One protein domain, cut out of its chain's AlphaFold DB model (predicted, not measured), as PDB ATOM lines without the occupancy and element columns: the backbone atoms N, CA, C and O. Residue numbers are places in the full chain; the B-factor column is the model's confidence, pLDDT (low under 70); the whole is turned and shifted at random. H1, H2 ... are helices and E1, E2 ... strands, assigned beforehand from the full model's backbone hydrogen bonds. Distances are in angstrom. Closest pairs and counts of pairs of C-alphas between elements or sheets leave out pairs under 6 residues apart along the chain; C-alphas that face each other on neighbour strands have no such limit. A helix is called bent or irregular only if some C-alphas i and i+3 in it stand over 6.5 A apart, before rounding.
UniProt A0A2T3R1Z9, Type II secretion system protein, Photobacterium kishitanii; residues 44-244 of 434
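Overview. This is residues 44 to 244 of the 434 residues of the protein "Type II secretion system protein" of Photobacterium kishitanii (UniProt A0A2T3R1Z9). One long, strongly twisted sheet of six strands curls like part of a barrel and folds back on itself, with E3, E4 and E5 in one leaf, E6 and E7 in the other, and E8 as the hinge. H1 runs along one face of this sheet; H3, H4 and H5 gather at one end of the long axis, and the small hairpin of E1 and E2 with the short H2 lies toward the other end. You will find 201 residues printed, with five named helices and eight named strands in the order H1 E1 E2 H2 E3 E4 E5 H3 E6 E7 H4 H5 E8. The large sheet has the order E3 E4 E5 E8 E6 E7, all antiparallel, and the class is mixed, helices and strands. The whole is compact, with a radius of gyration of the C-alphas of 18.3 A, yet elongated, spanning 58 by 34 by 31 A.

Arrangement. Begin with the meander, each strand the antiparallel neighbour of the one before: E3, residues 84 to 87, E4, residues 124 to 135, and E5, residues 146 to 157. Look there for N 85 and O 131, 2.9 A apart, and N 130 and O 152, 2.9 A apart, both within hydrogen-bond range. Next comes E8, residues 235 to 243, with N 153 and O 240 at 2.9 A, then E6, residues 188 to 196, with N 191 and O 237 at 2.8 A. E6 and the edge strand E7, residues 199 to 202, form a hairpin, with N 194 and O 201 at 2.9 A. This is a folded sheet, one sheet bent back on itself: E3 E4 E5 face E6 E7 with 15 pairs of C-alphas within 11 A. E5 bends by 56 degrees at residue 149, and E6 by 50 degrees at residue 192. H1, residues 44 to 58, is on the sheet over E5 and E8, at a height of 9.0 A; its closest approach to E5 is between the C-alphas of Ser 58 and Ala 148, 5.7 A. H3, residues 162 to 169, is on the sheet over E8 at a height of 8.7 A. H5, residues 219 to 230, is on the face opposite to H1. H3 and H5 touch, through residues 225 to 230 of H5 alone; their closest C-alphas, of Ala 162 and Val 226, are 5.4 A apart, and the tilt of 69 degrees, opposite ways, is steep but only just short of about perpendicular. H4, residues 211 to 216, only grazes the sheet with residues 211 to 214. E5, H3, E6, with E8 between the two strands in the sheet, and E7, H4 H5, E8, with E6 between the two strands in the sheet, are split strand-helix-strand units, two strands of one sheet that are not neighbours, with helices between them along the chain, each with a right-handed crossover. E1, residues 61 to 63, and E2, residues 70 to 72, form a hairpin with N 62 and O 71 at 2.7 A. H2, residues 74 to 77, only grazes the large sheet with residues 75 to 77. Every O i to N i+4 pair is within hydrogen-bond range in H1, H4 and H5; in H3 it is 3 of 4, and H2 is too short for one.

Along the chain. Find C-alpha 44 at (31.923, -25.957, 27.665), where H1 begins, and follow it 21.1 A to C-alpha 58. E4 starts at C-alpha 124, (34.590, -17.980, 33.773), and runs 34.2 A; E5 measures 33.0 A, E6 24.2 A and H5 16.3 A. E8 runs 26.3 A to C-alpha 243 at (49.283, -27.089, 18.546).

Size, cuts and confidence. The C-alphas farthest apart, of Ala 68 and Gln 231, are 59.1 A apart. The printed part has no cut; the links E3 to E4 and H3 to E6 are long. Mean pLDDT of the printed part is 79.5, with 39 residues under 70, among them residues 59 to 70 and 136 to 143.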
ATOM      1  N   ALA A  44      30.882 -25.106  28.234       87.06
ATOM      2  CA  ALA A  44      31.923 -25.957  27.665       87.06
ATOM      3  C   ALA A  44      31.942 -25.893  26.126       87.06
ATOM      4  O   ALA A  44      33.001 -25.666  25.544       87.06
ATOM      5  N   GLU A  45      30.779 -25.989  25.470       87.19
ATOM      6  CA  GLU A  45      30.632 -25.839  24.009       87.19
ATOM      7  C   GLU A  45      31.221 -24.514  23.522       87.19
ATOM      8  O   GLU A  45      32.009 -24.478  22.579       87.19
ATOM      9  N   LYS A  46      30.913 -23.419  24.218       88.88
ATOM     10  CA  LYS A  46      31.421 -22.088  23.887       88.88
ATOM     11  C   LYS A  46      32.947 -21.992  23.969       88.88
ATOM     12  O   LYS A  46      33.559 -21.348  23.115       88.88
ATOM     13  N   ILE A  47      33.559 -22.621  24.975       89.38
ATOM     14  CA  ILE A  47      35.021 -22.682  25.122       89.38
ATOM     15  C   ILE A  47      35.626 -23.462  23.951       89.38
ATOM     16  O   ILE A  47      36.572 -22.981  23.327       89.38
ATOM     17  N   VAL A  48      35.061 -24.629  23.619       87.75
ATOM     18  CA  VAL A  48      35.520 -25.479  22.508       87.75
ATOM     19  C   VAL A  48      35.399 -24.750  21.167       87.75
ATOM     20  O   VAL A  48      36.365 -24.736  20.404       87.75
ATOM     21  N   GLN A  49      34.281 -24.063  20.923       86.69
ATOM     22  CA  GLN A  49      34.076 -23.212  19.746       86.69
ATOM     23  C   GLN A  49      35.143 -22.125  19.637       86.69
ATOM     24  O   GLN A  49      35.737 -21.952  18.573       86.69
ATOM     25  N   LEU A  50      35.442 -21.413  20.731       88.94
ATOM     26  CA  LEU A  50      36.487 -20.392  20.696       88.94
ATOM     27  C   LEU A  50      37.855 -21.003  20.377       88.94
ATOM     28  O   LEU A  50      38.578 -20.463  19.545       88.94
ATOM     29  N   GLN A  51      38.209 -22.135  20.992       87.62
ATOM     30  CA  GLN A  51      39.496 -22.787  20.720       87.62
ATOM     31  C   GLN A  51      39.607 -23.300  19.285       87.62
ATOM     32  O   GLN A  51      40.674 -23.184  18.681       87.62
ATOM     33  N   LYS A  52      38.507 -23.796  18.711       83.00
ATOM     34  CA  LYS A  52      38.439 -24.148  17.293       83.00
ATOM     35  C   LYS A  52      38.764 -22.942  16.418       83.00
ATOM     36  O   LYS A  52      39.675 -23.030  15.602       83.00
ATOM     37  N   VAL A  53      38.091 -21.807  16.639       83.19
ATOM     38  CA  VAL A  53      38.315 -20.575  15.863       83.19
ATOM     39  C   VAL A  53      39.746 -20.050  16.043       83.19
ATOM     40  O   VAL A  53      40.391 -19.695  15.060       83.19
ATOM     41  N   ILE A  54      40.288 -20.052  17.268       84.69
ATOM     42  CA  ILE A  54      41.676 -19.645  17.561       84.69
ATOM     43  C   ILE A  54      42.680 -20.502  16.781       84.69
ATOM     44  O   ILE A  54      43.601 -19.971  16.158       84.69
ATOM     45  N   LYS A  55      42.502 -21.824  16.801       79.75
ATOM     46  CA  LYS A  55      43.364 -22.783  16.103       79.75
ATOM     47  C   LYS A  55      43.266 -22.651  14.586       79.75
ATOM     48  O   LYS A  55      44.261 -22.701  13.866       79.75
ATOM     49  N   GLU A  56      42.050 -22.484  14.090       75.88
ATOM     50  CA  GLU A  56      41.786 -22.214  12.687       75.88
ATOM     51  C   GLU A  56      42.508 -20.948  12.231       75.88
ATOM     52  O   GLU A  56      43.193 -20.939  11.203       75.88
ATOM     53  N   TYR A  57      42.406 -19.894  13.029       74.50
ATOM     54  CA  TYR A  57      43.039 -18.627  12.743       74.50
ATOM     55  C   TYR A  57      44.568 -18.762  12.745       74.50
ATOM     56  O   TYR A  57      45.204 -18.360  11.777       74.50
ATOM     57  N   SER A  58      45.172 -19.406  13.748       70.06
ATOM     58  CA  SER A  58      46.634 -19.475  13.927       70.06
ATOM     59  C   SER A  58      47.421 -20.138  12.780       70.06
ATOM     60  O   SER A  58      48.620 -19.896  12.641       70.06
ATOM     61  N   THR A  59      46.764 -20.939  11.939       61.75
ATOM     62  CA  THR A  59      47.414 -21.873  10.999       61.75
ATOM     63  C   THR A  59      47.264 -21.527   9.509       61.75
ATOM     64  O   THR A  59      47.754 -22.273   8.666       61.75
ATOM     65  N   THR A  60      46.604 -20.423   9.140       62.97
ATOM     66  CA  THR A  60      46.053 -20.264   7.775       62.97
ATOM     67  C   THR A  60      46.396 -18.964   7.049       62.97
ATOM     68  O   THR A  60      46.580 -17.899   7.639       62.97
ATOM     69  N   VAL A  61      46.409 -19.081   5.719       64.50
ATOM     70  CA  VAL A  61      46.223 -17.992   4.759       64.50
ATOM     71  C   VAL A  61      44.760 -18.053   4.319       64.50
ATOM     72  O   VAL A  61      44.256 -19.132   4.009       64.50
ATOM     73  N   TYR A  62      44.059 -16.928   4.355       64.31
ATOM     74  CA  TYR A  62      42.653 -16.843   3.990       64.31
ATOM     75  C   TYR A  62      42.465 -16.893   2.482       64.31
ATOM     76  O   TYR A  62      43.263 -16.323   1.743       64.31
ATOM     77  N   LEU A  63      41.374 -17.508   2.038       59.72
ATOM     78  CA  LEU A  63      40.912 -17.400   0.661       59.72
ATOM     79  C   LEU A  63      39.862 -16.290   0.580       59.72
ATOM     80  O   LEU A  63      38.949 -16.220   1.407       59.72
ATOM     81  N   SER A  64      40.008 -15.420  -0.414       64.81
ATOM     82  CA  SER A  64      38.954 -14.486  -0.806       64.81
ATOM     83  C   SER A  64      37.719 -15.261  -1.284       64.81
ATOM     84  O   SER A  64      37.850 -16.310  -1.916       64.81
ATOM     85  N   LYS A  65      36.524 -14.719  -1.030       67.12
ATOM     86  CA  LYS A  65      35.221 -15.209  -1.511       67.12
ATOM     87  C   LYS A  65      35.174 -15.372  -3.030       67.12
ATOM     88  O   LYS A  65      34.469 -16.244  -3.525       67.12
ATOM     89  N   ASP A  66      35.975 -14.593  -3.752       61.88
ATOM     90  CA  ASP A  66      36.069 -14.655  -5.212       61.88
ATOM     91  C   ASP A  66      37.106 -15.691  -5.694       61.88
ATOM     92  O   ASP A  66      37.350 -15.830  -6.891       61.88
ATOM     93  N   GLY A  67      37.768 -16.406  -4.772       56.91
ATOM     94  CA  GLY A  67      38.752 -17.462  -5.050       56.91
ATOM     95  C   GLY A  67      40.066 -16.983  -5.681       56.91
ATOM     96  O   GLY A  67      40.961 -17.793  -5.920       56.91
ATOM     97  N   ALA A  68      40.200 -15.682  -5.953       52.25
ATOM     98  CA  ALA A  68      41.290 -15.115  -6.745       52.25
ATOM     99  C   ALA A  68      42.515 -14.677  -5.922       52.25
ATOM    100  O   ALA A  68      43.606 -14.542  -6.478       52.25
ATOM    101  N   ALA A  69      42.354 -14.440  -4.616       61.84
ATOM    102  CA  ALA A  69      43.408 -13.899  -3.763       61.84
ATOM    103  C   ALA A  69      43.528 -14.658  -2.438       61.84
ATOM    104  O   ALA A  69      42.530 -14.948  -1.774       61.84
ATOM    105  N   SER A  70      44.774 -14.925  -2.052       64.12
ATOM    106  CA  SER A  70      45.136 -15.504  -0.763       64.12
ATOM    107  C   SER A  70      45.625 -14.392   0.164       64.12
ATOM    108  O   SER A  70      46.659 -13.782  -0.102       64.12
ATOM    109  N   VAL A  71      44.893 -14.116   1.241       70.75
ATOM    110  CA  VAL A  71      45.209 -13.054   2.207       70.75
ATOM    111  C   VAL A  71      45.869 -13.682   3.434       70.75
ATOM    112  O   VAL A  71      45.220 -14.451   4.144       70.75
ATOM    113  N   PRO A  72      47.152 -13.411   3.727       70.56
ATOM    114  CA  PRO A  72      47.781 -13.938   4.930       70.56
ATOM    115  C   PRO A  72      47.056 -13.459   6.179       70.56
ATOM    116  O   PRO A  72      46.620 -12.311   6.265       70.56
ATOM    117  N   ASN A  73      46.983 -14.324   7.185       73.75
ATOM    118  CA  ASN A  73      46.497 -13.912   8.485       73.75
ATOM    119  C   ASN A  73      47.338 -12.740   9.039       73.75
ATOM    120  O   ASN A  73      48.562 -12.866   9.100       73.75
ATOM    121  N   PRO A  74      46.719 -11.638   9.515       75.75
ATOM    122  CA  PRO A  74      47.401 -10.519  10.163       75.75
ATOM    123  C   PRO A  74      48.406 -10.891  11.265       75.75
ATOM    124  O   PRO A  74      49.436 -10.229  11.402       75.75
ATOM    125  N   LEU A  75      48.177 -11.968  12.029       74.69
ATOM    126  CA  LEU A  75      49.149 -12.472  13.009       74.69
ATOM    127  C   LEU A  75      50.457 -12.941  12.361       74.69
ATOM    128  O   LEU A  75      51.474 -12.973  13.049       74.69
ATOM    129  N   LEU A  76      50.454 -13.271  11.070       74.06
ATOM    130  CA  LEU A  76      51.580 -13.839  10.328       74.06
ATOM    131  C   LEU A  76      52.356 -12.799   9.498       74.06
ATOM    132  O   LEU A  76      53.450 -13.110   9.035       74.06
ATOM    133  N   ILE A  77      51.827 -11.582   9.316       73.88
ATOM    134  CA  ILE A  77      52.391 -10.550   8.414       73.88
ATOM    135  C   ILE A  77      53.561  -9.775   9.052       73.88
ATOM    136  O   ILE A  77      54.451  -9.279   8.363       73.88
ATOM    137  N   SER A  78      53.588  -9.664  10.382       66.31
ATOM    138  CA  SER A  78      54.589  -8.851  11.085       66.31
ATOM    139  C   SER A  78      55.987  -9.481  11.058       66.31
ATOM    140  O   SER A  78      56.169 -10.613  11.501       66.31
ATOM    141  N   SER A  79      56.987  -8.704  10.625       55.00
ATOM    142  CA  SER A  79      58.405  -9.093  10.572       55.00
ATOM    143  C   SER A  79      59.234  -8.703  11.805       55.00
ATOM    144  O   SER A  79      60.390  -9.106  11.887       55.00
ATOM    145  N   SER A  80      58.700  -7.914  12.749       56.69
ATOM    146  CA  SER A  80      59.528  -7.199  13.743       56.69
ATOM    147  C   SER A  80      59.189  -7.426  15.226       56.69
ATOM    148  O   SER A  80      59.492  -6.559  16.040       56.69
ATOM    149  N   ILE A  81      58.517  -8.509  15.624       52.72
ATOM    150  CA  ILE A  81      57.943  -8.603  16.982       52.72
ATOM    151  C   ILE A  81      58.064 -10.032  17.517       52.72
ATOM    152  O   ILE A  81      57.568 -10.932  16.850       52.72
ATOM    153  N   ALA A  82      58.718 -10.154  18.681       60.97
ATOM    154  CA  ALA A  82      58.775 -11.237  19.676       60.97
ATOM    155  C   ALA A  82      58.349 -12.664  19.268       60.97
ATOM    156  O   ALA A  82      57.293 -12.874  18.673       60.97
ATOM    157  N   ASP A  83      59.129 -13.653  19.725       69.50
ATOM    158  CA  ASP A  83      58.828 -15.092  19.606       69.50
ATOM    159  C   ASP A  83      57.443 -15.453  20.178       69.50
ATOM    160  O   ASP A  83      56.836 -16.440  19.764       69.50
ATOM    161  N   GLU A  84      56.911 -14.600  21.062       77.44
ATOM    162  CA  GLU A  84      55.597 -14.724  21.679       77.44
ATOM    163  C   GLU A  84      54.743 -13.454  21.538       77.44
ATOM    164  O   GLU A  84      55.237 -12.328  21.661       77.44
ATOM    165  N   VAL A  85      53.434 -13.620  21.321       80.31
ATOM    166  CA  VAL A  85      52.459 -12.516  21.328       80.31
ATOM    167  C   VAL A  85      51.220 -12.891  22.131       80.31
ATOM    168  O   VAL A  85      50.497 -13.820  21.777       80.31
ATOM    169  N   MET A  86      50.906 -12.075  23.138       83.50
ATOM    170  CA  MET A  86      49.660 -12.163  23.896       83.50
ATOM    171  C   MET A  86      48.558 -11.306  23.254       83.50
ATOM    172  O   MET A  86      48.791 -10.154  22.882       83.50
ATOM    173  N   ARG A  87      47.349 -11.863  23.138       83.38
ATOM    174  CA  ARG A  87      46.141 -11.174  22.665       83.38
ATOM    175  C   ARG A  87      45.003 -11.326  23.666       83.38
ATOM    176  O   ARG A  87      44.659 -12.447  24.020       83.38
ATOM    177  N   ASP A  88      44.400 -10.219  24.069       82.94
ATOM    178  CA  ASP A  88      43.327 -10.136  25.069       82.94
ATOM    179  C   ASP A  88      41.994  -9.619  24.486       82.94
ATOM    180  O   ASP A  88      40.925 -10.027  24.932       82.94
ATOM    181  N   ASP A  89      42.025  -8.791  23.436       82.38
ATOM    182  CA  ASP A  89      40.840  -8.080  22.924       82.38
ATOM    183  C   ASP A  89      39.920  -8.850  21.947       82.38
ATOM    184  O   ASP A  89      38.844  -8.359  21.600       82.38
ATOM    185  N   LEU A  90      40.308 -10.050  21.492       87.44
ATOM    186  CA  LEU A  90      39.634 -10.854  20.447       87.44
ATOM    187  C   LEU A  90      39.254 -10.115  19.149       87.44
ATOM    188  O   LEU A  90      38.636 -10.721  18.271       87.44
ATOM    189  N   LEU A  91      39.630  -8.846  18.964       86.31
ATOM    190  CA  LEU A  91      39.350  -8.081  17.741       86.31
ATOM    191  C   LEU A  91      40.042  -8.720  16.541       86.31
ATOM    192  O   LEU A  91      39.553  -8.673  15.414       86.31
ATOM    193  N   TRP A  92      41.147  -9.405  16.817       82.81
ATOM    194  CA  TRP A  92      41.877 -10.203  15.858       82.81
ATOM    195  C   TRP A  92      41.079 -11.400  15.296       82.81
ATOM    196  O   TRP A  92      41.454 -11.917  14.256       82.81
ATOM    197  N   LEU A  93      39.965 -11.813  15.915       85.94
ATOM    198  CA  LEU A  93      39.066 -12.875  15.425       85.94
ATOM    199  C   LEU A  93      37.750 -12.360  14.816       85.94
ATOM    200  O   LEU A  93      36.874 -13.161  14.472       85.94
ATOM    201  N   LYS A  94      37.581 -11.038  14.722       87.44
ATOM    202  CA  LYS A  94      36.348 -10.389  14.261       87.44
ATOM    203  C   LYS A  94      36.545  -9.740  12.892       87.44
ATOM    204  O   LYS A  94      37.661  -9.373  12.515       87.44
ATOM    205  N   SER A  95      35.443  -9.581  12.164       85.75
ATOM    206  CA  SER A  95      35.433  -8.870  10.883       85.75
ATOM    207  C   SER A  95      35.638  -7.361  11.076       85.75
ATOM    208  O   SER A  95      35.282  -6.778  12.108       85.75
ATOM    209  N   ASN A  96      36.228  -6.715  10.074       87.06
ATOM    210  CA  ASN A  96      36.479  -5.279  10.040       87.06
ATOM    211  C   ASN A  96      35.198  -4.441   9.862       87.06
ATOM    212  O   ASN A  96      35.222  -3.242  10.129       87.06
ATOM    213  N   ASN A  97      34.075  -5.061   9.494       87.81
ATOM    214  CA  ASN A  97      32.755  -4.431   9.390       87.81
ATOM    215  C   ASN A  97      31.954  -4.475  10.704       87.81
ATOM    216  O   ASN A  97      30.834  -3.973  10.800       87.81
ATOM    217  N   CYS A  98      32.521  -5.047  11.767       87.25
ATOM    218  CA  CYS A  98      31.946  -4.923  13.098       87.25
ATOM    219  C   CYS A  98      31.955  -3.464  13.590       87.25
ATOM    220  O   CYS A  98      32.854  -2.684  13.286       87.25
ATOM    221  N   LYS A  99      30.982  -3.103  14.445       87.44
ATOM    222  CA  LYS A  99      30.887  -1.758  15.054       87.44
ATOM    223  C   LYS A  99      32.173  -1.339  15.779       87.44
ATOM    224  O   LYS A  99      32.537  -0.167  15.748       87.44
ATOM    225  N   ILE A 100      32.817  -2.288  16.458       86.62
ATOM    226  CA  ILE A 100      34.221  -2.179  16.855       86.62
ATOM    227  C   ILE A 100      34.988  -2.984  15.801       86.62
ATOM    228  O   ILE A 100      34.851  -4.212  15.811       86.62
ATOM    229  N   PRO A 101      35.706  -2.325  14.874       82.88
ATOM    230  CA  PRO A 101      36.336  -3.010  13.754       82.88
ATOM    231  C   PRO A 101      37.350  -4.047  14.232       82.88
ATOM    232  O   PRO A 101      38.249  -3.732  15.013       82.88
ATOM    233  N   GLY A 102      37.198  -5.285  13.761       85.19
ATOM    234  CA  GLY A 102      38.239  -6.300  13.842       85.19
ATOM    235  C   GLY A 102      39.279  -6.146  12.730       85.19
ATOM    236  O   GLY A 102      39.317  -5.140  12.020       85.19
ATOM    237  N   VAL A 103      40.133  -7.155  12.571       80.81
ATOM    238  CA  VAL A 103      41.243  -7.132  11.592       80.81
ATOM    239  C   VAL A 103      40.992  -7.992  10.354       80.81
ATOM    240  O   VAL A 103      41.780  -7.944   9.413       80.81
ATOM    241  N   ILE A 104      39.933  -8.807  10.356       78.88
ATOM    242  CA  ILE A 104      39.623  -9.729   9.260       78.88
ATOM    243  C   ILE A 104      38.804  -8.995   8.210       78.88
ATOM    244  O   ILE A 104      37.813  -8.349   8.540       78.88
ATOM    245  N   SER A 105      39.192  -9.112   6.947       78.94
ATOM    246  CA  SER A 105      38.430  -8.515   5.859       78.94
ATOM    247  C   SER A 105      37.135  -9.284   5.574       78.94
ATOM    248  O   SER A 105      37.102 -10.513   5.614       78.94
ATOM    249  N   ASP A 106      36.066  -8.552   5.272       77.69
ATOM    250  CA  ASP A 106      34.732  -9.092   4.980       77.69
ATOM    251  C   ASP A 106      34.655  -9.970   3.726       77.69
ATOM    252  O   ASP A 106      33.701 -10.731   3.552       77.69
ATOM    253  N   ASP A 107      35.632  -9.857   2.836       72.94
ATOM    254  CA  ASP A 107      35.745 -10.619   1.595       72.94
ATOM    255  C   ASP A 107      36.429 -11.981   1.787       72.94
ATOM    256  O   ASP A 107      36.627 -12.691   0.810       72.94
ATOM    257  N   VAL A 108      36.762 -12.381   3.017       72.19
ATOM    258  CA  VAL A 108      37.317 -13.707   3.335       72.19
ATOM    259  C   VAL A 108      36.200 -14.729   3.556       72.19
ATOM    260  O   VAL A 108      35.261 -14.460   4.304       72.19
ATOM    261  N   ASP A 109      36.309 -15.923   2.972       66.19
ATOM    262  CA  ASP A 109      35.353 -17.021   3.181       66.19
ATOM    263  C   ASP A 109      35.737 -17.891   4.394       66.19
ATOM    264  O   ASP A 109      36.556 -18.809   4.285       66.19
ATOM    265  N   ARG A 110      35.216 -17.564   5.594       66.56
ATOM    266  CA  ARG A 110      35.455 -18.356   6.817       66.56
ATOM    267  C   ARG A 110      34.473 -18.087   7.964       66.56
ATOM    268  O   ARG A 110      33.866 -17.028   8.056       66.56
ATOM    269  N   THR A 111      34.425 -19.016   8.916       64.56
ATOM    270  CA  THR A 111      33.873 -18.838  10.264       64.56
ATOM    271  C   THR A 111      34.715 -17.849  11.088       64.56
ATOM    272  O   THR A 111      35.815 -18.174  11.534       64.56
ATOM    273  N   TYR A 112      34.194 -16.644  11.318       73.44
ATOM    274  CA  TYR A 112      34.722 -15.681  12.298       73.44
ATOM    275  C   TYR A 112      33.822 -15.625  13.532       73.44
ATOM    276  O   TYR A 112      32.667 -16.062  13.505       73.44
ATOM    277  N   LEU A 113      34.331 -15.046  14.621       83.69
ATOM    278  CA  LEU A 113      33.465 -14.715  15.745       83.69
ATOM    279  C   LEU A 113      32.459 -13.649  15.311       83.69
ATOM    280  O   LEU A 113      32.809 -12.676  14.640       83.69
ATOM    281  N   THR A 114      31.206 -13.804  15.734       84.38
ATOM    282  CA  THR A 114      30.200 -12.761  15.531       84.38
ATOM    283  C   THR A 114      30.647 -11.466  16.218       84.38
ATOM    284  O   THR A 114      31.351 -11.488  17.233       84.38
ATOM    285  N   CYS A 115      30.230 -10.311  15.694       84.44
ATOM    286  CA  CYS A 115      30.628  -9.018  16.261       84.44
ATOM    287  C   CYS A 115      30.280  -8.893  17.756       84.44
ATOM    288  O   CYS A 115      31.045  -8.318  18.536       84.44
ATOM    289  N   GLU A 116      29.165  -9.503  18.161       85.88
ATOM    290  CA  GLU A 116      28.643  -9.518  19.531       85.88
ATOM    291  C   GLU A 116      29.202 -10.660  20.395       85.88
ATOM    292  O   GLU A 116      28.816 -10.800  21.556       85.88
ATOM    293  N   TYR A 117      30.115 -11.480  19.865       87.94
ATOM    294  CA  TYR A 117      30.691 -12.583  20.622       87.94
ATOM    295  C   TYR A 117      31.424 -12.067  21.865       87.94
ATOM    296  O   TYR A 117      32.316 -11.212  21.782       87.94
ATOM    297  N   ASN A 118      31.048 -12.637  23.008       87.25
ATOM    298  CA  ASN A 118      31.680 -12.442  24.305       87.25
ATOM    299  C   ASN A 118      32.364 -13.759  24.694       87.25
ATOM    300  O   ASN A 118      31.654 -14.756  24.750       87.25
ATOM    301  N   PRO A 119      33.671 -13.802  24.984       86.38
ATOM    302  CA  PRO A 119      34.359 -15.048  25.329       86.38
ATOM    303  C   PRO A 119      34.116 -15.542  26.755       86.38
ATOM    304  O   PRO A 119      34.366 -16.710  27.042       86.38
ATOM    305  N   ASN A 120      33.583 -14.700  27.641       88.06
ATOM    306  CA  ASN A 120      33.293 -15.097  29.014       88.06
ATOM    307  C   ASN A 120      32.157 -16.124  29.036       88.06
ATOM    308  O   ASN A 120      31.132 -15.961  28.362       88.06
ATOM    309  N   ALA A 121      32.332 -17.185  29.815       84.94
ATOM    310  CA  ALA A 121      31.302 -18.182  30.070       84.94
ATOM    311  C   ALA A 121      30.739 -17.992  31.487       84.94
ATOM    312  O   ALA A 121      31.161 -17.092  32.216       84.94
ATOM    313  N   ILE A 122      29.742 -18.789  31.875       80.81
ATOM    314  CA  ILE A 122      29.211 -18.716  33.241       80.81
ATOM    315  C   ILE A 122      30.348 -18.981  34.236       80.81
ATOM    316  O   ILE A 122      31.096 -19.939  34.069       80.81
ATOM    317  N   ASP A 123      30.525 -18.083  35.207       82.94
ATOM    318  CA  ASP A 123      31.580 -18.130  36.228       82.94
ATOM    319  C   ASP A 123      33.035 -18.163  35.711       82.94
ATOM    320  O   ASP A 123      33.959 -18.312  36.512       82.94
ATOM    321  N   LEU A 124      33.269 -17.956  34.408       89.38
ATOM    322  CA  LEU A 124      34.590 -17.980  33.773       89.38
ATOM    323  C   LEU A 124      34.851 -16.706  32.965       89.38
ATOM    324  O   LEU A 124      34.032 -16.258  32.162       89.38
ATOM    325  N   GLU A 125      36.033 -16.143  33.155       91.25
ATOM    326  CA  GLU A 125      36.559 -14.991  32.433       91.25
ATOM    327  C   GLU A 125      37.676 -15.452  31.492       91.25
ATOM    328  O   GLU A 125      38.599 -16.154  31.910       91.25
ATOM    329  N   TYR A 126      37.581 -15.083  30.215       92.62
ATOM    330  CA  TYR A 126      38.683 -15.230  29.270       92.62
ATOM    331  C   TYR A 126      39.688 -14.106  29.509       92.62
ATOM    332  O   TYR A 126      39.304 -12.938  29.542       92.62
ATOM    333  N   ILE A 127      40.964 -14.458  29.666       92.62
ATOM    334  CA  ILE A 127      42.023 -13.486  29.958       92.62
ATOM    335  C   ILE A 127      42.800 -13.142  28.694       92.62
ATOM    336  O   ILE A 127      42.924 -11.972  28.342       92.62
ATOM    337  N   SER A 128      43.354 -14.153  28.025       91.50
ATOM    338  CA  SER A 128      44.173 -13.950  26.832       91.50
ATOM    339  C   SER A 128      44.455 -15.254  26.093       91.50
ATOM    340  O   SER A 128      44.228 -16.354  26.601       91.50
ATOM    341  N   THR A 129      44.999 -15.121  24.888       91.50
ATOM    342  CA  THR A 129      45.664 -16.189  24.146       91.50
ATOM    343  C   THR A 129      47.097 -15.760  23.863       91.50
ATOM    344  O   THR A 129      47.319 -14.706  23.264       91.50
ATOM    345  N   ASN A 130      48.063 -16.565  24.300       90.62
ATOM    346  CA  ASN A 130      49.469 -16.404  23.947       90.62
ATOM    347  C   ASN A 130      49.797 -17.263  22.723       90.62
ATOM    348  O   ASN A 130      49.385 -18.419  22.665       90.62
ATOM    349  N   PHE A 131      50.527 -16.708  21.765       86.62
ATOM    350  CA  PHE A 131      50.967 -17.406  20.563       86.62
ATOM    351  C   PHE A 131      52.478 -17.480  20.528       86.62
ATOM    352  O   PHE A 131      53.115 -16.434  20.607       86.62
ATOM    353  N   GLU A 132      53.025 -18.670  20.311       87.12
ATOM    354  CA  GLU A 132      54.436 -18.846  19.968       87.12
ATOM    355  C   GLU A 132      54.577 -18.937  18.450       87.12
ATOM    356  O   GLU A 132      53.761 -19.572  17.771       87.12
ATOM    357  N   PHE A 133      55.616 -18.306  17.908       80.56
ATOM    358  CA  PHE A 133      55.875 -18.256  16.476       80.56
ATOM    359  C   PHE A 133      57.270 -18.750  16.132       80.56
ATOM    360  O   PHE A 133      58.213 -18.622  16.906       80.56
ATOM    361  N   VAL A 134      57.420 -19.218  14.896       76.56
ATOM    362  CA  VAL A 134      58.731 -19.395  14.271       76.56
ATOM    363  C   VAL A 134      58.738 -18.793  12.865       76.56
ATOM    364  O   VAL A 134      57.686 -18.539  12.267       76.56
ATOM    365  N   GLU A 135      59.932 -18.538  12.335       73.94
ATOM    366  CA  GLU A 135      60.111 -17.918  11.021       73.94
ATOM    367  C   GLU A 135      59.488 -18.769   9.899       73.94
ATOM    368  O   GLU A 135      59.650 -19.990   9.848       73.94
ATOM    369  N   TYR A 136      58.795 -18.112   8.966       66.19
ATOM    370  CA  TYR A 136      58.189 -18.745   7.799       66.19
ATOM    371  C   TYR A 136      58.731 -18.117   6.518       66.19
ATOM    372  O   TYR A 136      58.637 -16.909   6.310       66.19
ATOM    373  N   LYS A 137      59.300 -18.951   5.641       61.28
ATOM    374  CA  LYS A 137      59.847 -18.548   4.340       61.28
ATOM    375  C   LYS A 137      59.212 -19.401   3.243       61.28
ATOM    376  O   LYS A 137      59.730 -20.463   2.910       61.28
ATOM    377  N   ASN A 138      58.086 -18.950   2.686       59.81
ATOM    378  CA  ASN A 138      57.434 -19.607   1.549       59.81
ATOM    379  C   ASN A 138      57.254 -18.624   0.386       59.81
ATOM    380  O   ASN A 138      56.629 -17.578   0.537       59.81
ATOM    381  N   ALA A 139      57.765 -18.994  -0.790       52.69
ATOM    382  CA  ALA A 139      57.659 -18.194  -2.009       52.69
ATOM    383  C   ALA A 139      56.208 -17.993  -2.487       52.69
ATOM    384  O   ALA A 139      55.930 -17.019  -3.176       52.69
ATOM    385  N   SER A 140      55.289 -18.884  -2.103       53.59
ATOM    386  CA  SER A 140      53.870 -18.808  -2.487       53.59
ATOM    387  C   SER A 140      53.072 -17.796  -1.657       53.59
ATOM    388  O   SER A 140      51.994 -17.387  -2.070       53.59
ATOM    389  N   TYR A 141      53.595 -17.383  -0.495       62.06
ATOM    390  CA  TYR A 141      52.925 -16.481   0.448       62.06
ATOM    391  C   TYR A 141      53.930 -15.465   0.989       62.06
ATOM    392  O   TYR A 141      54.279 -15.479   2.167       62.06
ATOM    393  N   ILE A 142      54.424 -14.602   0.095       63.69
ATOM    394  CA  ILE A 142      55.549 -13.681   0.346       63.69
ATOM    395  C   ILE A 142      55.296 -12.770   1.555       63.69
ATOM    396  O   ILE A 142      56.239 -12.411   2.265       63.69
ATOM    397  N   ASP A 143      54.039 -12.426   1.815       69.00
ATOM    398  CA  ASP A 143      53.641 -11.525   2.895       69.00
ATOM    399  C   ASP A 143      53.538 -12.213   4.268       69.00
ATOM    400  O   ASP A 143      53.616 -11.534   5.289       69.00
ATOM    401  N   ALA A 144      53.450 -13.548   4.327       70.06
ATOM    402  CA  ALA A 144      53.537 -14.294   5.582       70.06
ATOM    403  C   ALA A 144      55.008 -14.443   6.006       70.06
ATOM    404  O   ALA A 144      55.814 -15.043   5.296       70.06
ATOM    405  N   LYS A 145      55.366 -13.902   7.173       73.31
ATOM    406  CA  LYS A 145      56.744 -13.880   7.702       73.31
ATOM    407  C   LYS A 145      56.995 -14.904   8.807       73.31
ATOM    408  O   LYS A 145      58.145 -15.207   9.118       73.31
ATOM    409  N   ARG A 146      55.933 -15.444   9.404       74.00
ATOM    410  CA  ARG A 146      55.989 -16.412  10.507       74.00
ATOM    411  C   ARG A 146      54.803 -17.366  10.480       74.00
ATOM    412  O   ARG A 146      53.817 -17.094   9.801       74.00
ATOM    413  N   PHE A 147      54.898 -18.460  11.228       72.75
ATOM    414  CA  PHE A 147      53.779 -19.361  11.502       72.75
ATOM    415  C   PHE A 147      53.660 -19.601  13.007       72.75
ATOM    416  O   PHE A 147      54.679 -19.689  13.694       72.75
ATOM    417  N   ALA A 148      52.429 -19.655  13.526       76.81
ATOM    418  CA  ALA A 148      52.203 -19.957  14.936       76.81
ATOM    419  C   ALA A 148      52.418 -21.455  15.168       76.81
ATOM    420  O   ALA A 148      51.797 -22.266  14.482       76.81
ATOM    421  N   THR A 149      53.283 -21.832  16.106       76.50
ATOM    422  CA  THR A 149      53.515 -23.231  16.500       76.50
ATOM    423  C   THR A 149      52.519 -23.681  17.557       76.50
ATOM    424  O   THR A 149      52.038 -24.818  17.514       76.50
ATOM    425  N   THR A 150      52.191 -22.782  18.484       83.38
ATOM    426  CA  THR A 150      51.285 -23.034  19.601       83.38
ATOM    427  C   THR A 150      50.386 -21.825  19.857       83.38
ATOM    428  O   THR A 150      50.722 -20.682  19.536       83.38
ATOM    429  N   ALA A 151      49.208 -22.093  20.411       87.69
ATOM    430  CA  ALA A 151      48.302 -21.092  20.948       87.69
ATOM    431  C   ALA A 151      47.799 -21.566  22.315       87.69
ATOM    432  O   ALA A 151      47.181 -22.628  22.416       87.69
ATOM    433  N   THR A 152      48.053 -20.774  23.349       91.88
ATOM    434  CA  THR A 152      47.732 -21.094  24.740       91.88
ATOM    435  C   THR A 152      46.708 -20.100  25.263       91.88
ATOM    436  O   THR A 152      47.030 -18.938  25.505       91.88
ATOM    437  N   SER A 153      45.460 -20.542  25.421       93.31
ATOM    438  CA  SER A 153      44.368 -19.703  25.933       93.31
ATOM    439  C   SER A 153      44.228 -19.836  27.445       93.31
ATOM    440  O   SER A 153      44.229 -20.953  27.955       93.31
ATOM    441  N   LEU A 154      44.051 -18.720  28.149       93.94
ATOM    442  CA  LEU A 154      43.863 -18.665  29.598       93.94
ATOM    443  C   LEU A 154      42.425 -18.278  29.955       93.94
ATOM    444  O   LEU A 154      41.927 -17.231  29.533       93.94
ATOM    445  N   TYR A 155      41.811 -19.088  30.814       93.56
ATOM    446  CA  TYR A 155      40.550 -18.782  31.483       93.56
ATOM    447  C   TYR A 155      40.717 -18.832  32.996       93.56
ATOM    448  O   TYR A 155      41.404 -19.706  33.527       93.56
ATOM    449  N   VAL A 156      40.046 -17.926  33.703       93.88
ATOM    450  CA  VAL A 156      40.064 -17.866  35.167       93.88
ATOM    451  C   VAL A 156      38.641 -17.747  35.705       93.88
ATOM    452  O   VAL A 156      37.789 -17.086  35.119       93.88
ATOM    453  N   GLY A 157      38.367 -18.401  36.829       90.81
ATOM    454  CA  GLY A 157      37.107 -18.292  37.545       90.81
ATOM    455  C   GLY A 157      36.849 -16.863  38.019       90.81
ATOM    456  O   GLY A 157      37.721 -16.212  38.598       90.81
ATOM    457  N   GLN A 158      35.626 -16.378  37.822       86.69
ATOM    458  CA  GLN A 158      35.192 -15.075  38.346       86.69
ATOM    459  C   GLN A 158      35.042 -15.104  39.873       86.69
ATOM    460  O   GLN A 158      35.156 -14.076  40.543       86.69
ATOM    461  N   THR A 159      34.805 -16.293  40.429       86.06
ATOM    462  CA  THR A 159      34.644 -16.537  41.863       86.06
ATOM    463  C   THR A 159      35.631 -17.596  42.352       86.06
ATOM    464  O   THR A 159      36.169 -18.391  41.581       86.06
ATOM    465  N   LYS A 160      35.878 -17.605  43.664       87.75
ATOM    466  CA  LYS A 160      36.707 -18.609  44.345       87.75
ATOM    467  C   LYS A 160      35.842 -19.812  44.723       87.75
ATOM    468  O   LYS A 160      35.563 -20.031  45.895       87.75
ATOM    469  N   ASN A 161      35.309 -20.483  43.707       86.19
ATOM    470  CA  ASN A 161      34.416 -21.626  43.857       86.19
ATOM    471  C   ASN A 161      34.974 -22.798  43.049       86.19
ATOM    472  O   ASN A 161      34.819 -22.839  41.824       86.19
ATOM    473  N   ALA A 162      35.622 -23.740  43.737       84.56
ATOM    474  CA  ALA A 162      36.237 -24.893  43.090       84.56
ATOM    475  C   ALA A 162      35.205 -25.800  42.410       84.56
ATOM    476  O   ALA A 162      35.408 -26.221  41.274       84.56
ATOM    477  N   GLU A 163      34.084 -26.084  43.078       81.75
ATOM    478  CA  GLU A 163      33.064 -27.015  42.582       81.75
ATOM    479  C   GLU A 163      32.406 -26.498  41.295       81.75
ATOM    480  O   GLU A 163      32.290 -27.228  40.308       81.75
ATOM    481  N   GLY A 164      32.024 -25.216  41.278       79.19
ATOM    482  CA  GLY A 164      31.454 -24.566  40.097       79.19
ATOM    483  C   GLY A 164      32.422 -24.587  38.915       79.19
ATOM    484  O   GLY A 164      32.055 -25.022  37.823       79.19
ATOM    485  N   PHE A 165      33.677 -24.210  39.159       86.62
ATOM    486  CA  PHE A 165      34.732 -24.219  38.151       86.62
ATOM    487  C   PHE A 165      34.977 -25.621  37.569       86.62
ATOM    488  O   PHE A 165      34.914 -25.811  36.353       86.62
ATOM    489  N   LEU A 166      35.190 -26.624  38.427       84.50
ATOM    490  CA  LEU A 166      35.476 -27.996  37.999       84.50
ATOM    491  C   LEU A 166      34.303 -28.610  37.224       84.50
ATOM    492  O   LEU A 166      34.536 -29.365  36.284       84.50
ATOM    493  N   SER A 167      33.060 -28.238  37.555       83.06
ATOM    494  CA  SER A 167      31.864 -28.729  36.859       83.06
ATOM    495  C   SER A 167      31.752 -28.290  35.392       83.06
ATOM    496  O   SER A 167      31.071 -28.958  34.612       83.06
ATOM    497  N   ILE A 168      32.408 -27.186  35.013       84.94
ATOM    498  CA  ILE A 168      32.511 -26.731  33.618       84.94
ATOM    499  C   ILE A 168      33.688 -27.430  32.943       84.94
ATOM    500  O   ILE A 168      33.539 -27.997  31.862       84.94
ATOM    501  N   VAL A 169      34.855 -27.410  33.591       83.12
ATOM    502  CA  VAL A 169      36.101 -27.912  32.998       83.12
ATOM    503  C   VAL A 169      36.032 -29.413  32.714       83.12
ATOM    504  O   VAL A 169      36.489 -29.854  31.662       83.12
ATOM    505  N   SER A 170      35.390 -30.196  33.585       80.94
ATOM    506  CA  SER A 170      35.227 -31.640  33.379       80.94
ATOM    507  C   SER A 170      34.387 -31.997  32.148       80.94
ATOM    508  O   SER A 170      34.479 -33.117  31.668       80.94
ATOM    509  N   ARG A 171      33.563 -31.067  31.643       83.88
ATOM    510  CA  ARG A 171      32.663 -31.286  30.498       83.88
ATOM    511  C   ARG A 171      33.284 -30.926  29.156       83.88
ATOM    512  O   ARG A 171      32.673 -31.184  28.127       83.88
ATOM    513  N   ILE A 172      34.472 -30.323  29.144       82.12
ATOM    514  CA  ILE A 172      35.150 -29.908  27.908       82.12
ATOM    515  C   ILE A 172      35.390 -31.115  26.986       82.12
ATOM    516  O   ILE A 172      35.180 -31.008  25.780       82.12
ATOM    517  N   ASP A 173      35.764 -32.267  27.549       78.12
ATOM    518  CA  ASP A 173      36.031 -33.501  26.791       78.12
ATOM    519  C   ASP A 173      34.740 -34.203  26.306       78.12
ATOM    520  O   ASP A 173      34.775 -35.000  25.366       78.12
ATOM    521  N   ASP A 174      33.591 -33.875  26.912       76.44
ATOM    522  CA  ASP A 174      32.269 -34.420  26.564       76.44
ATOM    523  C   ASP A 174      31.604 -33.673  25.394       76.44
ATOM    524  O   ASP A 174      30.608 -34.144  24.832       76.44
ATOM    525  N   VAL A 175      32.129 -32.502  25.014       77.88
ATOM    526  CA  VAL A 175      31.619 -31.731  23.877       77.88
ATOM    527  C   VAL A 175      31.842 -32.534  22.595       77.88
ATOM    528  O   VAL A 175      32.964 -32.911  22.252       77.88
ATOM    529  N   LYS A 176      30.748 -32.810  21.875       66.94
ATOM    530  CA  LYS A 176      30.786 -33.562  20.614       66.94
ATOM    531  C   LYS A 176      31.714 -32.879  19.610       66.94
ATOM    532  O   LYS A 176      31.734 -31.657  19.527       66.94
ATOM    533  N   ASN A 177      32.406 -33.685  18.800       63.66
ATOM    534  CA  ASN A 177      33.256 -33.194  17.714       63.66
ATOM    535  C   ASN A 177      32.501 -32.182  16.838       63.66
ATOM    536  O   ASN A 177      31.593 -32.562  16.096       63.66
ATOM    537  N   GLU A 178      32.913 -30.918  16.883       59.06
ATOM    538  CA  GLU A 178      32.382 -29.873  16.012       59.06
ATOM    539  C   GLU A 178      33.226 -29.795  14.738       59.06
ATOM    540  O   GLU A 178      34.357 -29.310  14.758       59.06
ATOM    541  N   ASP A 179      32.687 -30.271  13.614       56.28
ATOM    542  CA  ASP A 179      33.401 -30.394  12.330       56.28
ATOM    543  C   ASP A 179      34.760 -31.110  12.454       56.28
ATOM    544  O   ASP A 179      35.757 -30.728  11.847       56.28
ATOM    545  N   GLY A 180      34.814 -32.158  13.283       57.75
ATOM    546  CA  GLY A 180      36.025 -32.957  13.489       57.75
ATOM    547  C   GLY A 180      37.030 -32.373  14.486       57.75
ATOM    548  O   GLY A 180      37.995 -33.060  14.805       57.75
ATOM    549  N   TYR A 181      36.803 -31.173  15.034       69.69
ATOM    550  CA  TYR A 181      37.610 -30.643  16.134       69.69
ATOM    551  C   TYR A 181      37.135 -31.202  17.482       69.69
ATOM    552  O   TYR A 181      35.959 -31.084  17.829       69.69
ATOM    553  N   ARG A 182      38.067 -31.771  18.256       73.19
ATOM    554  CA  ARG A 182      37.862 -32.184  19.650       73.19
ATOM    555  C   ARG A 182      38.938 -31.592  20.545       73.19
ATOM    556  O   ARG A 182      40.130 -31.660  20.223       73.19
ATOM    557  N   LEU A 183      38.523 -31.078  21.697       79.75
ATOM    558  CA  LEU A 183      39.441 -30.647  22.738       79.75
ATOM    559  C   LEU A 183      39.625 -31.765  23.770       79.75
ATOM    560  O   LEU A 183      38.713 -32.074  24.525       79.75
ATOM    561  N   SER A 184      40.810 -32.378  23.776       79.50
ATOM    562  CA  SER A 184      41.175 -33.417  24.745       79.50
ATOM    563  C   SER A 184      41.545 -32.814  26.101       79.50
ATOM    564  O   SER A 184      42.209 -31.776  26.164       79.50
ATOM    565  N   SER A 185      41.192 -33.515  27.177       79.38
ATOM    566  CA  SER A 185      41.604 -33.202  28.551       79.38
ATOM    567  C   SER A 185      43.131 -33.172  28.745       79.38
ATOM    568  O   SER A 185      43.624 -32.413  29.575       79.38
ATOM    569  N   GLU A 186      43.910 -33.878  27.919       80.69
ATOM    570  CA  GLU A 186      45.387 -33.806  27.907       80.69
ATOM    571  C   GLU A 186      45.945 -32.417  27.560       80.69
ATOM    572  O   GLU A 186      47.100 -32.107  27.859       80.69
ATOM    573  N   ARG A 187      45.138 -31.582  26.896       83.50
ATOM    574  CA  ARG A 187      45.517 -30.233  26.453       83.50
ATOM    575  C   ARG A 187      45.122 -29.144  27.443       83.50
ATOM    576  O   ARG A 187      45.406 -27.973  27.194       83.50
ATOM    577  N   VAL A 188      44.449 -29.515  28.530       88.94
ATOM    578  CA  VAL A 188      43.957 -28.586  29.543       88.94
ATOM    579  C   VAL A 188      44.817 -28.716  30.792       88.94
ATOM    580  O   VAL A 188      44.934 -29.802  31.352       88.94
ATOM    581  N   SER A 189      45.391 -27.607  31.251       92.62
ATOM    582  CA  SER A 189      46.205 -27.553  32.470       92.62
ATOM    583  C   SER A 189      45.573 -26.612  33.483       92.62
ATOM    584  O   SER A 189      45.458 -25.416  33.235       92.62
ATOM    585  N   LEU A 190      45.178 -27.145  34.631       91.81
ATOM    586  CA  LEU A 190      44.624 -26.417  35.764       91.81
ATOM    587  C   LEU A 190      45.723 -25.672  36.524       91.81
ATOM    588  O   LEU A 190      46.816 -26.198  36.734       91.81
ATOM    589  N   GLY A 191      45.406 -24.469  36.989       92.44
ATOM    590  CA  GLY A 191      46.275 -23.634  37.807       92.44
ATOM    591  C   GLY A 191      45.506 -22.879  38.887       92.44
ATOM    592  O   GLY A 191      44.272 -22.828  38.889       92.44
ATOM    593  N   LEU A 192      46.261 -22.291  39.813       93.69
ATOM    594  CA  LEU A 192      45.756 -21.423  40.873       93.69
ATOM    595  C   LEU A 192      46.308 -20.016  40.676       93.69
ATOM    596  O   LEU A 192      47.508 -19.831  40.490       93.69
ATOM    597  N   PHE A 193      45.429 -19.023  40.734       93.25
ATOM    598  CA  PHE A 193      45.750 -17.644  40.394       93.25
ATOM    599  C   PHE A 193      45.473 -16.707  41.562       93.25
ATOM    600  O   PHE A 193      44.511 -16.863  42.317       93.25
ATOM    601  N   ARG A 194      46.298 -15.673  41.687       90.56
ATOM    602  CA  ARG A 194      46.032 -14.519  42.550       90.56
ATOM    603  C   ARG A 194      45.614 -13.336  41.692       90.56
ATOM    604  O   ARG A 194      46.116 -13.171  40.587       90.56
ATOM    605  N   LYS A 195      44.708 -12.507  42.215       88.50
ATOM    606  CA  LYS A 195      44.285 -11.262  41.566       88.50
ATOM    607  C   LYS A 195      44.881 -10.077  42.317       88.50
ATOM    608  O   LYS A 195      44.525  -9.857  43.473       88.50
ATOM    609  N   ALA A 196      45.760  -9.321  41.667       84.12
ATOM    610  CA  ALA A 196      46.361  -8.107  42.214       84.12
ATOM    611  C   ALA A 196      46.221  -6.968  41.198       84.12
ATOM    612  O   ALA A 196      46.595  -7.116  40.039       84.12
ATOM    613  N   GLY A 197      45.628  -5.842  41.608       79.31
ATOM    614  CA  GLY A 197      45.438  -4.689  40.716       79.31
ATOM    615  C   GLY A 197      44.610  -4.985  39.456       79.31
ATOM    616  O   GLY A 197      44.811  -4.340  38.437       79.31
ATOM    617  N   GLY A 198      43.717  -5.982  39.504       78.31
ATOM    618  CA  GLY A 198      42.920  -6.421  38.350       78.31
ATOM    619  C   GLY A 198      43.592  -7.473  37.462       78.31
ATOM    620  O   GLY A 198      42.908  -8.066  36.639       78.31
ATOM    621  N   ILE A 199      44.876  -7.768  37.676       83.44
ATOM    622  CA  ILE A 199      45.648  -8.738  36.894       83.44
ATOM    623  C   ILE A 199      45.652 -10.090  37.610       83.44
ATOM    624  O   ILE A 199      45.857 -10.155  38.825       83.44
ATOM    625  N   TYR A 200      45.439 -11.163  36.850       87.88
ATOM    626  CA  TYR A 200      45.573 -12.535  37.328       87.88
ATOM    627  C   TYR A 200      47.002 -13.038  37.110       87.88
ATOM    628  O   TYR A 200      47.509 -13.018  35.992       87.88
ATOM    629  N   THR A 201      47.644 -13.513  38.172       87.88
ATOM    630  CA  THR A 201      48.995 -14.090  38.127       87.88
ATOM    631  C   THR A 201      48.973 -15.515  38.654       87.88
ATOM    632  O   THR A 201      48.414 -15.754  39.729       87.88
ATOM    633  N   LEU A 202      49.589 -16.442  37.919       90.62
ATOM    634  CA  LEU A 202      49.754 -17.834  38.339       90.62
ATOM    635  C   LEU A 202      50.567 -17.894  39.638       90.62
ATOM    636  O   LEU A 202      51.585 -17.214  39.761       90.62
ATOM    637  N   GLU A 203      50.119 -18.695  40.602       89.62
ATOM    638  CA  GLU A 203      50.821 -18.901  41.866       89.62
ATOM    639  C   GLU A 203      52.084 -19.753  41.636       89.62
ATOM    640  O   GLU A 203      51.965 -20.953  41.393       89.62
ATOM    641  N   PRO A 204      53.303 -19.192  41.759       81.88
ATOM    642  CA  PRO A 204      54.533 -19.899  41.389       81.88
ATOM    643  C   PRO A 204      54.830 -21.110  42.276       81.88
ATOM    644  O   PRO A 204      55.555 -22.014  41.876       81.88
ATOM    645  N   SER A 205      54.289 -21.120  43.499       82.38
ATOM    646  CA  SER A 205      54.486 -22.202  44.465       82.38
ATOM    647  C   SER A 205      53.599 -23.427  44.208       82.38
ATOM    648  O   SER A 205      53.749 -24.440  44.894       82.38
ATOM    649  N   LYS A 206      52.673 -23.352  43.242       83.31
ATOM    650  CA  LYS A 206      51.711 -24.410  42.919       83.31
ATOM    651  C   LYS A 206      51.890 -24.830  41.454       83.31
ATOM    652  O   LYS A 206      51.695 -24.003  40.566       83.31
ATOM    653  N   PRO A 207      52.275 -26.087  41.172       83.12
ATOM    654  CA  PRO A 207      52.462 -26.541  39.800       83.12
ATOM    655  C   PRO A 207      51.126 -26.605  39.052       83.12
ATOM    656  O   PRO A 207      50.072 -26.817  39.652       83.12
ATOM    657  N   LEU A 208      51.189 -26.458  37.728       88.88
ATOM    658  CA  LEU A 208      50.054 -26.751  36.859       88.88
ATOM    659  C   LEU A 208      49.757 -28.252  36.876       88.88
ATOM    660  O   LEU A 208      50.676 -29.070  36.847       88.88
ATOM    661  N   ILE A 209      48.474 -28.603  36.890       87.69
ATOM    662  CA  ILE A 209      48.000 -29.990  36.916       87.69
ATOM    663  C   ILE A 209      47.223 -30.236  35.628       87.69
ATOM    664  O   ILE A 209      46.259 -29.524  35.361       87.69
ATOM    665  N   LYS A 210      47.600 -31.229  34.817       86.88
ATOM    666  CA  LYS A 210      46.796 -31.572  33.636       86.88
ATOM    667  C   LYS A 210      45.413 -32.064  34.049       86.88
ATOM    668  O   LYS A 210      45.265 -32.737  35.064       86.88
ATOM    669  N   LEU A 211      44.397 -31.769  33.246       85.06
ATOM    670  CA  LEU A 211      43.029 -32.193  33.527       85.06
ATOM    671  C   LEU A 211      42.887 -33.718  33.466       85.06
ATOM    672  O   LEU A 211      42.187 -34.283  34.301       85.06
ATOM    673  N   SER A 212      43.569 -34.386  32.534       80.81
ATOM    674  CA  SER A 212      43.605 -35.853  32.475       80.81
ATOM    675  C   SER A 212      44.171 -36.462  33.762       80.81
ATOM    676  O   SER A 212      43.557 -37.358  34.343       80.81
ATOM    677  N   ASP A 213      45.269 -35.897  34.267       77.75
ATOM    678  CA  ASP A 213      45.855 -36.281  35.551       77.75
ATOM    679  C   ASP A 213      44.912 -35.947  36.715       77.75
ATOM    680  O   ASP A 213      44.804 -36.718  37.657       77.75
ATOM    681  N   PHE A 214      44.195 -34.824  36.672       77.19
ATOM    682  CA  PHE A 214      43.265 -34.420  37.731       77.19
ATOM    683  C   PHE A 214      42.032 -35.334  37.821       77.19
ATOM    684  O   PHE A 214      41.562 -35.624  38.918       77.19
ATOM    685  N   VAL A 215      41.520 -35.809  36.681       70.88
ATOM    686  CA  VAL A 215      40.384 -36.746  36.606       70.88
ATOM    687  C   VAL A 215      40.815 -38.184  36.936       70.88
ATOM    688  O   VAL A 215      40.011 -38.955  37.456       70.88
ATOM    689  N   GLY A 216      42.073 -38.543  36.661       59.94
ATOM    690  CA  GLY A 216      42.621 -39.887  36.881       59.94
ATOM    691  C   GLY A 216      43.289 -40.147  38.242       59.94
ATOM    692  O   GLY A 216      43.629 -41.297  38.511       59.94
ATOM    693  N   ASN A 217      43.504 -39.127  39.085       61.44
ATOM    694  CA  ASN A 217      44.332 -39.217  40.302       61.44
ATOM    695  C   ASN A 217      43.581 -39.459  41.627       61.44
ATOM    696  O   ASN A 217      42.359 -39.360  41.729       61.44
ATOM    697  N   ASP A 218      44.383 -39.724  42.671       62.22
ATOM    698  CA  ASP A 218      43.995 -39.843  44.080       62.22
ATOM    699  C   ASP A 218      43.160 -38.656  44.591       62.22
ATOM    700  O   ASP A 218      43.478 -37.483  44.374       62.22
ATOM    701  N   VAL A 219      42.140 -38.977  45.394       73.25
ATOM    702  CA  VAL A 219      41.210 -38.029  46.045       73.25
ATOM    703  C   VAL A 219      41.939 -36.909  46.806       73.25
ATOM    704  O   VAL A 219      41.407 -35.806  46.940       73.25
ATOM    705  N   SER A 220      43.168 -37.159  47.269       75.88
ATOM    706  CA  SER A 220      44.008 -36.180  47.965       75.88
ATOM    707  C   SER A 220      44.327 -34.951  47.106       75.88
ATOM    708  O   SER A 220      44.147 -33.834  47.588       75.88
ATOM    709  N   ILE A 221      44.687 -35.123  45.829       78.50
ATOM    710  CA  ILE A 221      45.046 -34.021  44.916       78.50
ATOM    711  C   ILE A 221      43.836 -33.118  44.653       78.50
ATOM    712  O   ILE A 221      43.942 -31.891  44.713       78.50
ATOM    713  N   ILE A 222      42.667 -33.723  44.429       79.62
ATOM    714  CA  ILE A 222      41.408 -32.992  44.249       79.62
ATOM    715  C   ILE A 222      41.061 -32.233  45.536       79.62
ATOM    716  O   ILE A 222      40.718 -31.053  45.486       79.62
ATOM    717  N   SER A 223      41.187 -32.885  46.697       81.69
ATOM    718  CA  SER A 223      40.867 -32.271  47.988       81.69
ATOM    719  C   SER A 223      41.787 -31.100  48.345       81.69
ATOM    720  O   SER A 223      41.310 -30.084  48.849       81.69
ATOM    721  N   ASP A 224      43.082 -31.201  48.035       85.31
ATOM    722  CA  ASP A 224      44.049 -30.131  48.263       85.31
ATOM    723  C   ASP A 224      43.785 -28.946  47.327       85.31
ATOM    724  O   ASP A 224      43.792 -27.805  47.786       85.31
ATOM    725  N   TYR A 225      43.465 -29.204  46.052       86.69
ATOM    726  CA  TYR A 225      43.088 -28.159  45.095       86.69
ATOM    727  C   TYR A 225      41.826 -27.407  45.538       86.69
ATOM    728  O   TYR A 225      41.818 -26.177  45.581       86.69
ATOM    729  N   VAL A 226      40.773 -28.137  45.926       86.81
ATOM    730  CA  VAL A 226      39.523 -27.548  46.439       86.81
ATOM    731  C   VAL A 226      39.795 -26.723  47.697       86.81
ATOM    732  O   VAL A 226      39.339 -25.585  47.797       86.81
ATOM    733  N   ARG A 227      40.598 -27.247  48.632       88.12
ATOM    734  CA  ARG A 227      40.980 -26.522  49.852       88.12
ATOM    735  C   ARG A 227      41.732 -25.232  49.529       88.12
ATOM    736  O   ARG A 227      41.445 -24.198  50.128       88.12
ATOM    737  N   ASP A 228      42.678 -25.268  48.598       89.44
ATOM    738  CA  ASP A 228      43.443 -24.084  48.213       89.44
ATOM    739  C   ASP A 228      42.537 -23.008  47.581       89.44
ATOM    740  O   ASP A 228      42.666 -21.828  47.902       89.44
ATOM    741  N   VAL A 229      41.566 -23.381  46.748       88.81
ATOM    742  CA  VAL A 229      40.613 -22.419  46.168       88.81
ATOM    743  C   VAL A 229      39.679 -21.844  47.236       88.81
ATOM    744  O   VAL A 229      39.636 -20.625  47.430       88.81
ATOM    745  N   ASP A 230      38.971 -22.710  47.962       86.19
ATOM    746  CA  ASP A 230      37.871 -22.301  48.838       86.19
ATOM    747  C   ASP A 230      38.371 -21.691  50.163       86.19
ATOM    748  O   ASP A 230      37.724 -20.808  50.728       86.19
ATOM    749  N   GLN A 231      39.534 -22.131  50.662       84.31
ATOM    750  CA  GLN A 231      40.115 -21.678  51.938       84.31
ATOM    751  C   GLN A 231      41.418 -20.891  51.756       84.31
ATOM    752  O   GLN A 231      41.681 -19.953  52.508       84.31
ATOM    753  N   GLY A 232      42.234 -21.249  50.763       77.12
ATOM    754  CA  GLY A 232      43.505 -20.576  50.463       77.12
ATOM    755  C   GLY A 232      43.349 -19.260  49.694       77.12
ATOM    756  O   GLY A 232      44.303 -18.490  49.580       77.12
ATOM    757  N   GLY A 233      42.143 -18.956  49.204       82.81
ATOM    758  CA  GLY A 233      41.815 -17.662  48.618       82.81
ATOM    759  C   GLY A 233      42.334 -17.459  47.192       82.81
ATOM    760  O   GLY A 233      42.406 -16.304  46.753       82.81
ATOM    761  N   TYR A 234      42.662 -18.535  46.479       91.19
ATOM    762  CA  TYR A 234      43.066 -18.506  45.073       91.19
ATOM    763  C   TYR A 234      41.856 -18.542  44.131       91.19
ATOM    764  O   TYR A 234      40.800 -19.075  44.465       91.19
ATOM    765  N   TYR A 235      42.015 -17.978  42.938       93.00
ATOM    766  CA  TYR A 235      41.072 -18.150  41.839       93.00
ATOM    767  C   TYR A 235      41.480 -19.383  41.024       93.00
ATOM    768  O   TYR A 235      42.649 -19.477  40.637       93.00
ATOM    769  N   PRO A 236      40.565 -20.323  40.756       93.00
ATOM    770  CA  PRO A 236      40.867 -21.448  39.886       93.00
ATOM    771  C   PRO A 236      40.948 -20.965  38.435       93.00
ATOM    772  O   PRO A 236      40.188 -20.090  38.028       93.00
ATOM    773  N   GLY A 237      41.863 -21.508  37.642       93.38
ATOM    774  CA  GLY A 237      41.965 -21.195  36.217       93.38
ATOM    775  C   GLY A 237      42.540 -22.362  35.433       93.38
ATOM    776  O   GLY A 237      43.026 -23.329  36.018       93.38
ATOM    777  N   PHE A 238      42.463 -22.293  34.111       93.31
ATOM    778  CA  PHE A 238      43.035 -23.307  33.242       93.31
ATOM    779  C   PHE A 238      43.630 -22.702  31.973       93.31
ATOM    780  O   PHE A 238      43.150 -21.697  31.445       93.31
ATOM    781  N   TYR A 239      44.671 -23.364  31.485       93.25
ATOM    782  CA  TYR A 239      45.273 -23.137  30.183       93.25
ATOM    783  C   TYR A 239      44.775 -24.189  29.200       93.25
ATOM    784  O   TYR A 239      44.694 -25.364  29.554       93.25
ATOM    785  N   ILE A 240      44.475 -23.776  27.970       91.88
ATOM    786  CA  ILE A 240      44.215 -24.682  26.853       91.88
ATOM    787  C   ILE A 240      45.323 -24.528  25.824       91.88
ATOM    788  O   ILE A 240      45.447 -23.467  25.214       91.88
ATOM    789  N   ASN A 241      46.064 -25.608  25.596       88.19
ATOM    790  CA  ASN A 241      47.133 -25.654  24.608       88.19
ATOM    791  C   ASN A 241      46.604 -26.176  23.267       88.19
ATOM    792  O   ASN A 241      46.067 -27.281  23.181       88.19
ATOM    793  N   SER A 242      46.790 -25.396  22.206       83.12
ATOM    794  CA  SER A 242      46.477 -25.775  20.827       83.12
ATOM    795  C   SER A 242      47.756 -25.788  19.991       83.12
ATOM    796  O   SER A 242      48.438 -24.772  19.900       83.12
ATOM    797  N   PHE A 243      48.076 -26.922  19.363       73.38
ATOM    798  CA  PHE A 243      49.283 -27.089  18.546       73.38
ATOM    799  C   PHE A 243      48.972 -27.012  17.044       73.38
ATOM    800  O   PHE A 243      47.935 -27.501  16.589       73.38
ATOM    801  N   TYR A 244      49.890 -26.435  16.261       61.03
ATOM    802  CA  TYR A 244      49.756 -26.260  14.805       61.03
ATOM    803  C   TYR A 244      49.666 -27.577  14.020       61.03
ATOM    804  O   TYR A 244      48.936 -27.679  13.037       61.03
TER     805      TYR A 244